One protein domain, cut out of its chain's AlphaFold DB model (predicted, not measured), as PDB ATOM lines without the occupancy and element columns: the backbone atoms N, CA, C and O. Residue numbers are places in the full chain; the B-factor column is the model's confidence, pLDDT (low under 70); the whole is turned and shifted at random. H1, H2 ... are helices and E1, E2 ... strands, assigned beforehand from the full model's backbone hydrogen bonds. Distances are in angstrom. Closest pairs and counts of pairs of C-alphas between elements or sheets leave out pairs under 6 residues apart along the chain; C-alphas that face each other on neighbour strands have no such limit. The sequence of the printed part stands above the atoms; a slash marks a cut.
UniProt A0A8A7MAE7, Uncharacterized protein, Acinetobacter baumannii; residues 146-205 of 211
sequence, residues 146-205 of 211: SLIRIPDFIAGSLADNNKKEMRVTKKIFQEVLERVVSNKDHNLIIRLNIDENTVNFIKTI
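What this domain is: This is residues 146 to 205 of the 211 residues of an uncharacterized protein of Acinetobacter baumannii (UniProt A0A8A7MAE7). A long two-strand hairpin, E1 and E2, makes an arm that runs away from a small head of two helices, H1 and H2, packed on each other at about a right angle. Residues 194 to 199, at the hairpin's far end, stick out free. The printed part has 60 residues, with named elements in the order H1, H2, E1, E2; the sheet has the order E1, E2 and is antiparallel, and the class is mixed, helices and strands. The whole is only just loose, close to compact, with a radius of gyration of the C-alphas of 12.9 A and spans of 38 by 27 by 21 A.

How they stand to each other: E1, residues 189 to 195, and E2, residues 198 to 204, are antiparallel neighbours in a hairpin, with 159 degrees between their directions. N 191 and O 202 are 2.8 A apart and N 204 and O 189 are 2.9 A apart, both within hydrogen-bond range. C-alphas 190 and 203 face each other at 4.6 A. H1, residues 146 to 160, is apart from both strands. H2, residues 171 to 181, is apart from E2. H1 and H2 touch, and their closest C-alphas, those of Ser 157 and Phe 173, are 4.6 A apart. Their lines are about perpendicular, at 81 degrees. O i to N i+4 pairs are within hydrogen-bond range in 8 of 11 cases in H1 and 6 of 7 in H2.

Where its parts are: E1 is 19.5 A long from first to last C-alpha and E2 18.8 A, ending at C-alpha 204 (-37.940, 47.286, 36.777). H1 begins at C-alpha 146 (-29.934, 25.742, 50.077) and is 20.8 A long; H2 is 14.4 A long.

The domain as a whole: The two C-alphas farthest apart, those of Ser 146 and Asn 197, are 39.4 A apart. The printed part has no cut. The link E1 to E2 is tight; the links H1 to H2 and H2 to E1 are short. The mean pLDDT of the printed part is 85.8, and no printed residue is under 70.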
ATOM      1  N   SER A 146     -28.962  25.602  51.162       90.44
ATOM      2  CA  SER A 146     -29.934  25.742  50.077       90.44
ATOM      3  C   SER A 146     -30.691  27.070  50.142       90.44
ATOM      4  O   SER A 146     -31.043  27.599  49.093       90.44
ATOM      5  N   LEU A 147     -30.929  27.613  51.341       90.50
ATOM      6  CA  LEU A 147     -31.678  28.856  51.542       90.50
ATOM      7  C   LEU A 147     -30.848  30.076  51.145       90.50
ATOM      8  O   LEU A 147     -31.353  30.949  50.445       90.50
ATOM      9  N   ILE A 148     -29.566  30.109  51.521       89.00
ATOM     10  CA  ILE A 148     -28.675  31.231  51.184       89.00
ATOM     11  C   ILE A 148     -28.294  31.268  49.698       89.00
ATOM     12  O   ILE A 148     -27.967  32.326  49.184       89.00
ATOM     13  N   ARG A 149     -28.425  30.153  48.967       88.81
ATOM     14  CA  ARG A 149     -28.210  30.123  47.508       88.81
ATOM     15  C   ARG A 149     -29.350  30.751  46.710       88.81
ATOM     16  O   ARG A 149     -29.148  31.123  45.559       88.81
ATOM     17  N   ILE A 150     -30.556  30.839  47.273       88.94
ATOM     18  CA  ILE A 150     -31.712  31.445  46.594       88.94
ATOM     19  C   ILE A 150     -31.418  32.903  46.201       88.94
ATOM     20  O   ILE A 150     -31.546  33.215  45.011       88.94
ATOM     21  N   PRO A 151     -30.997  33.797  47.123       88.31
ATOM     22  CA  PRO A 151     -30.646  35.162  46.750       88.31
ATOM     23  C   PRO A 151     -29.479  35.216  45.758       88.31
ATOM     24  O   PRO A 151     -29.534  36.046  44.853       88.31
ATOM     25  N   ASP A 152     -28.497  34.309  45.829       87.25
ATOM     26  CA  ASP A 152     -27.402  34.242  44.846       87.25
ATOM     27  C   ASP A 152     -27.904  33.940  43.435       87.25
ATOM     28  O   ASP A 152     -27.479  34.573  42.468       87.25
ATOM     29  N   PHE A 153     -28.834  32.991  43.293       91.31
ATOM     30  CA  PHE A 153     -29.436  32.685  41.999       91.31
ATOM     31  C   PHE A 153     -30.240  33.865  41.462       91.31
ATOM     32  O   PHE A 153     -30.126  34.178  40.277       91.31
ATOM     33  N   ILE A 154     -31.012  34.551  42.307       90.75
ATOM     34  CA  ILE A 154     -31.784  35.733  41.901       90.75
ATOM     35  C   ILE A 154     -30.838  36.864  41.477       90.75
ATOM     36  O   ILE A 154     -30.952  37.380  40.365       90.75
ATOM     37  N   ALA A 155     -29.872  37.217  42.325       89.75
ATOM     38  CA  ALA A 155     -28.916  38.287  42.068       89.75
ATOM     39  C   ALA A 155     -28.044  37.985  40.843       89.75
ATOM     40  O   ALA A 155     -27.892  38.841  39.973       89.75
ATOM     41  N   GLY A 156     -27.533  36.757  40.736       91.62
ATOM     42  CA  GLY A 156     -26.748  36.291  39.598       91.62
ATOM     43  C   GLY A 156     -27.530  36.349  38.288       91.62
ATOM     44  O   GLY A 156     -27.013  36.855  37.296       91.62
ATOM     45  N   SER A 157     -28.799  35.932  38.295       92.50
ATOM     46  CA  SER A 157     -29.660  35.998  37.105       92.50
ATOM     47  C   SER A 157     -29.946  37.439  36.681       92.50
ATOM     48  O   SER A 157     -29.907  37.759  35.496       92.50
ATOM     49  N   LEU A 158     -30.200  38.333  37.643       89.94
ATOM     50  CA  LEU A 158     -30.421  39.756  37.370       89.94
ATOM     51  C   LEU A 158     -29.154  40.467  36.872       89.94
ATOM     52  O   LEU A 158     -29.259  41.389  36.061       89.94
ATOM     53  N   ALA A 159     -27.979  40.062  37.358       89.81
ATOM     54  CA  ALA A 159     -26.691  40.621  36.959       89.81
ATOM     55  C   ALA A 159     -26.256  40.155  35.562       89.81
ATOM     56  O   ALA A 159     -25.710  40.946  34.797       89.81
ATOM     57  N   ASP A 160     -26.517  38.890  35.231       91.31
ATOM     58  CA  ASP A 160     -26.178  38.281  33.942       91.31
ATOM     59  C   ASP A 160     -27.131  38.704  32.808       91.31
ATOM     60  O   ASP A 160     -26.791  38.610  31.631       91.31
ATOM     61  N   ASN A 161     -28.319  39.211  33.148       88.00
ATOM     62  CA  ASN A 161     -29.330  39.603  32.173       88.00
ATOM     63  C   ASN A 161     -28.892  40.779  31.280       88.00
ATOM     64  O   ASN A 161     -28.814  41.936  31.718       88.00
ATOM     65  N   ASN A 162     -28.742  40.517  29.977       85.69
ATOM     66  CA  ASN A 162     -28.685  41.564  28.964       85.69
ATOM     67  C   ASN A 162     -30.072  42.188  28.786       85.69
ATOM     68  O   ASN A 162     -30.918  41.678  28.059       85.69
ATOM     69  N   LYS A 163     -30.271  43.360  29.386       74.75
ATOM     70  CA  LYS A 163     -31.558  44.074  29.428       74.75
ATOM     71  C   LYS A 163     -32.160  44.416  28.065       74.75
ATOM     72  O   LYS A 163     -33.368  44.604  27.987       74.75
ATOM     73  N   LYS A 164     -31.342  44.563  27.017       75.88
ATOM     74  CA  LYS A 164     -31.851  44.877  25.672       75.88
ATOM     75  C   LYS A 164     -32.458  43.650  25.008       75.88
ATOM     76  O   LYS A 164     -33.463  43.759  24.319       75.88
ATOM     77  N   GLU A 165     -31.829  42.502  25.217       79.25
ATOM     78  CA  GLU A 165     -32.180  41.254  24.542       79.25
ATOM     79  C   GLU A 165     -32.974  40.299  25.440       79.25
ATOM     80  O   GLU A 165     -33.512  39.315  24.945       79.25
ATOM     81  N   MET A 166     -33.049  40.592  26.744       76.81
ATOM     82  CA  MET A 166     -33.600  39.730  27.793       76.81
ATOM     83  C   MET A 166     -32.997  38.323  27.758       76.81
ATOM     84  O   MET A 166     -33.697  37.317  27.853       76.81
ATOM     85  N   ARG A 167     -31.672  38.264  27.585       83.94
ATOM     86  CA  ARG A 167     -30.900  37.024  27.475       83.94
ATOM     87  C   ARG A 167     -29.919  36.887  28.624       83.94
ATOM     88  O   ARG A 167     -29.302  37.861  29.046       83.94
ATOM     89  N   VAL A 168     -29.750  35.646  29.053       91.00
ATOM     90  CA  VAL A 168     -28.794  35.205  30.067       91.00
ATOM     91  C   VAL A 168     -27.953  34.065  29.508       91.00
ATOM     92  O   VAL A 168     -28.346  33.374  28.570       91.00
ATOM     93  N   THR A 169     -26.780  33.872  30.086       92.19
ATOM     94  CA  THR A 169     -25.755  32.923  29.655       92.19
ATOM     95  C   THR A 169     -26.027  31.494  30.116       92.19
ATOM     96  O   THR A 169     -25.487  30.549  29.541       92.19
ATOM     97  N   LYS A 170     -26.864  31.302  31.145       93.44
ATOM     98  CA  LYS A 170     -27.159  29.985  31.732       93.44
ATOM     99  C   LYS A 170     -28.651  29.686  31.725       93.44
ATOM    100  O   LYS A 170     -29.459  30.517  32.131       93.44
ATOM    101  N   LYS A 171     -29.002  28.436  31.406       92.00
ATOM    102  CA  LYS A 171     -30.390  27.943  31.442       92.00
ATOM    103  C   LYS A 171     -31.064  28.165  32.803       92.00
ATOM    104  O   LYS A 171     -32.193  28.629  32.856       92.00
ATOM    105  N   ILE A 172     -30.356  27.895  33.903       91.75
ATOM    106  CA  ILE A 172     -30.907  28.096  35.253       91.75
ATOM    107  C   ILE A 172     -31.240  29.566  35.538       91.75
ATOM    108  O   ILE A 172     -32.231  29.848  36.200       91.75
ATOM    109  N   PHE A 173     -30.464  30.512  35.003       93.75
ATOM    110  CA  PHE A 173     -30.767  31.935  35.158       93.75
ATOM    111  C   PHE A 173     -31.997  32.332  34.354       93.75
ATOM    112  O   PHE A 173     -32.789  33.151  34.813       93.75
ATOM    113  N   GLN A 174     -32.194  31.713  33.191       90.50
ATOM    114  CA  GLN A 174     -33.385  31.947  32.386       90.50
ATOM    115  C   GLN A 174     -34.622  31.477  33.150       90.50
ATOM    116  O   GLN A 174     -35.566  32.242  33.302       90.50
ATOM    117  N   GLU A 175     -34.573  30.276  33.727       90.69
ATOM    118  CA  GLU A 175     -35.663  29.746  34.551       90.69
ATOM    119  C   GLU A 175     -35.963  30.635  35.768       90.69
ATOM    120  O   GLU A 175     -37.130  30.845  36.092       90.69
ATOM    121  N   VAL A 176     -34.943  31.205  36.421       92.12
ATOM    122  CA  VAL A 176     -35.130  32.160  37.530       92.12
ATOM    123  C   VAL A 176     -35.796  33.447  37.047       92.12
ATOM    124  O   VAL A 176     -36.751  33.909  37.677       92.12
ATOM    125  N   LEU A 177     -35.334  34.025  35.934       89.50
ATOM    126  CA  LEU A 177     -35.944  35.230  35.367       89.50
ATOM    127  C   LEU A 177     -37.408  34.993  34.991       89.50
ATOM    128  O   LEU A 177     -38.279  35.804  35.306       89.50
ATOM    129  N   GLU A 178     -37.666  33.861  34.348       87.62
ATOM    130  CA  GLU A 178     -38.963  33.511  33.799       87.62
ATOM    131  C   GLU A 178     -39.962  33.098  34.876       87.62
ATOM    132  O   GLU A 178     -41.090  33.576  34.876       87.62
ATOM    133  N   ARG A 179     -39.581  32.239  35.821       87.94
ATOM    134  CA  ARG A 179     -40.536  31.633  36.763       87.94
ATOM    135  C   ARG A 179     -40.601  32.333  38.108       87.94
ATOM    136  O   ARG A 179     -41.634  32.271  38.769       87.94
ATOM    137  N   VAL A 180     -39.506  32.961  38.529       89.19
ATOM    138  CA  VAL A 180     -39.419  33.615  39.839       89.19
ATOM    139  C   VAL A 180     -39.585  35.112  39.656       89.19
ATOM    140  O   VAL A 180     -40.593  35.666  40.063       89.19
ATOM    141  N   VAL A 181     -38.635  35.761  38.990       89.12
ATOM    142  CA  VAL A 181     -38.527  37.226  38.910       89.12
ATOM    143  C   VAL A 181     -39.692  37.889  38.167       89.12
ATOM    144  O   VAL A 181     -40.103  38.985  38.545       89.12
ATOM    145  N   SER A 182     -40.237  37.250  37.127       87.19
ATOM    146  CA  SER A 182     -41.355  37.802  36.347       87.19
ATOM    147  C   SER A 182     -42.699  37.807  37.093       87.19
ATOM    148  O   SER A 182     -43.644  38.469  36.660       87.19
ATOM    149  N   ASN A 183     -42.800  37.093  38.220       86.69
ATOM    150  CA  ASN A 183     -44.019  37.043  39.015       86.69
ATOM    151  C   ASN A 183     -44.194  38.352  39.803       86.69
ATOM    152  O   ASN A 183     -43.655  38.519  40.898       86.69
ATOM    153  N   LYS A 184     -44.944  39.298  39.234       80.75
ATOM    154  CA  LYS A 184     -45.136  40.646  39.793       80.75
ATOM    155  C   LYS A 184     -45.970  40.690  41.070       80.75
ATOM    156  O   LYS A 184     -45.858  41.667  41.807       80.75
ATOM    157  N   ASP A 185     -46.780  39.667  41.324       84.00
ATOM    158  CA  ASP A 185     -47.619  39.595  42.524       84.00
ATOM    159  C   ASP A 185     -46.778  39.303  43.771       84.00
ATOM    160  O   ASP A 185     -47.171  39.623  44.893       84.00
ATOM    161  N   HIS A 186     -45.587  38.732  43.573       82.44
ATOM    162  CA  HIS A 186     -44.675  38.367  44.654       82.44
ATOM    163  C   HIS A 186     -43.333  39.102  44.618       82.44
ATOM    164  O   HIS A 186     -42.623  39.097  45.622       82.44
ATOM    165  N   ASN A 187     -42.976  39.758  43.508       84.56
ATOM    166  CA  ASN A 187     -41.667  40.390  43.356       84.56
ATOM    167  C   ASN A 187     -41.755  41.882  43.044       84.56
ATOM    168  O   ASN A 187     -42.404  42.321  42.093       84.56
ATOM    169  N   LEU A 188     -40.977  42.660  43.798       83.94
ATOM    170  CA  LEU A 188     -40.702  44.063  43.526       83.94
ATOM    171  C   LEU A 188     -39.206  44.246  43.273       83.94
ATOM    172  O   LEU A 188     -38.394  44.105  44.182       83.94
ATOM    173  N   ILE A 189     -38.846  44.604  42.039       84.25
ATOM    174  CA  ILE A 189     -37.454  44.857  41.658       84.25
ATOM    175  C   ILE A 189     -37.249  46.352  41.468       84.25
ATOM    176  O   ILE A 189     -37.834  46.984  40.582       84.25
ATOM    177  N   ILE A 190     -36.380  46.917  42.299       83.88
ATOM    178  CA  ILE A 190     -36.020  48.331  42.273       83.88
ATOM    179  C   ILE A 190     -34.529  48.442  41.990       83.88
ATOM    180  O   ILE A 190     -33.702  47.848  42.678       83.88
ATOM    181  N   ARG A 191     -34.179  49.242  40.983       78.00
ATOM    182  CA  ARG A 191     -32.801  49.642  40.726       78.00
ATOM    183  C   ARG A 191     -32.534  50.979  41.397       78.00
ATOM    184  O   ARG A 191     -33.142  51.982  41.031       78.00
ATOM    185  N   LEU A 192     -31.590  50.970  42.324       81.00
ATOM    186  CA  LEU A 192     -31.015  52.154  42.947       81.00
ATOM    187  C   LEU A 192     -29.850  52.665  42.095       81.00
ATOM    188  O   LEU A 192     -28.901  51.924  41.845       81.00
ATOM    189  N   ASN A 193     -29.922  53.917  41.650       78.69
ATOM    190  CA  ASN A 193     -28.805  54.632  41.040       78.69
ATOM    191  C   ASN A 193     -28.395  55.751  42.001       78.69
ATOM    192  O   ASN A 193     -29.194  56.641  42.294       78.69
ATOM    193  N   ILE A 194     -27.175  55.661  42.520       78.81
ATOM    194  CA  ILE A 194     -26.628  56.610  43.488       78.81
ATOM    195  C   ILE A 194     -25.515  57.381  42.784       78.81
ATOM    196  O   ILE A 194     -24.456  56.817  42.516       78.81
ATOM    197  N   ASP A 195     -25.767  58.659  42.517       82.19
ATOM    198  CA  ASP A 195     -24.787  59.616  42.001       82.19
ATOM    199  C   ASP A 195     -24.386  60.593  43.120       82.19
ATOM    200  O   ASP A 195     -25.033  60.636  44.167       82.19
ATOM    201  N   GLU A 196     -23.333  61.400  42.923       75.19
ATOM    202  CA  GLU A 196     -22.769  62.259  43.988       75.19
ATOM    203  C   GLU A 196     -23.808  63.174  44.668       75.19
ATOM    204  O   GLU A 196     -23.659  63.473  45.850       75.19
ATOM    205  N   ASN A 197     -24.866  63.574  43.953       79.88
ATOM    206  CA  ASN A 197     -25.876  64.521  44.440       79.88
ATOM    207  C   ASN A 197     -27.313  63.982  44.425       79.88
ATOM    208  O   ASN A 197     -28.225  64.677  44.873       79.88
ATOM    209  N   THR A 198     -27.551  62.789  43.878       77.75
ATOM    210  CA  THR A 198     -28.916  62.302  43.642       77.75
ATOM    211  C   THR A 198     -29.025  60.805  43.842       77.75
ATOM    212  O   THR A 198     -28.174  60.040  43.391       77.75
ATOM    213  N   VAL A 199     -30.133  60.391  44.447       82.12
ATOM    214  CA  VAL A 199     -30.528  58.991  44.552       82.12
ATOM    215  C   VAL A 199     -31.786  58.812  43.714       82.12
ATOM    216  O   VAL A 199     -32.838  59.349  44.051       82.12
ATOM    217  N   ASN A 200     -31.666  58.074  42.612       83.75
ATOM    218  CA  ASN A 200     -32.766  57.805  41.693       83.75
ATOM    219  C   ASN A 200     -33.151  56.327  41.747       83.75
ATOM    220  O   ASN A 200     -32.290  55.448  41.802       83.75
ATOM    221  N   PHE A 201     -34.450  56.052  41.674       82.56
ATOM    222  CA  PHE A 201     -34.991  54.698  41.725       82.56
ATOM    223  C   PHE A 201     -35.739  54.392  40.436       82.56
ATOM    224  O   PHE A 201     -36.579  55.174  39.995       82.56
ATOM    225  N   ILE A 202     -35.459  53.235  39.843       83.19
ATOM    226  CA  ILE A 202     -36.183  52.742  38.673       83.19
ATOM    227  C   ILE A 202     -36.827  51.414  39.049       83.19
ATOM    228  O   ILE A 202     -36.132  50.423  39.292       83.19
ATOM    229  N   LYS A 203     -38.162  51.379  39.077       83.88
ATOM    230  CA  LYS A 203     -38.903  50.118  39.163       83.88
ATOM    231  C   LYS A 203     -38.690  49.358  37.856       83.88
ATOM    232  O   LYS A 203     -39.006  49.870  36.786       83.88
ATOM    233  N   THR A 204     -38.135  48.155  37.942       79.81
ATOM    234  CA  THR A 204     -37.940  47.286  36.777       79.81
ATOM    235  C   THR A 204     -39.026  46.227  36.784       79.81
ATOM    236  O   THR A 204     -39.211  45.534  37.782       79.81
ATOM    237  N   ILE A 205     -39.750  46.117  35.677       77.44
ATOM    238  CA  ILE A 205     -40.807  45.127  35.509       77.44
ATOM    239  C   ILE A 205     -40.282  44.046  34.570       77.44
ATOM    240  O   ILE A 205     -39.862  44.342  33.455       77.44
TER     241      ILE A 205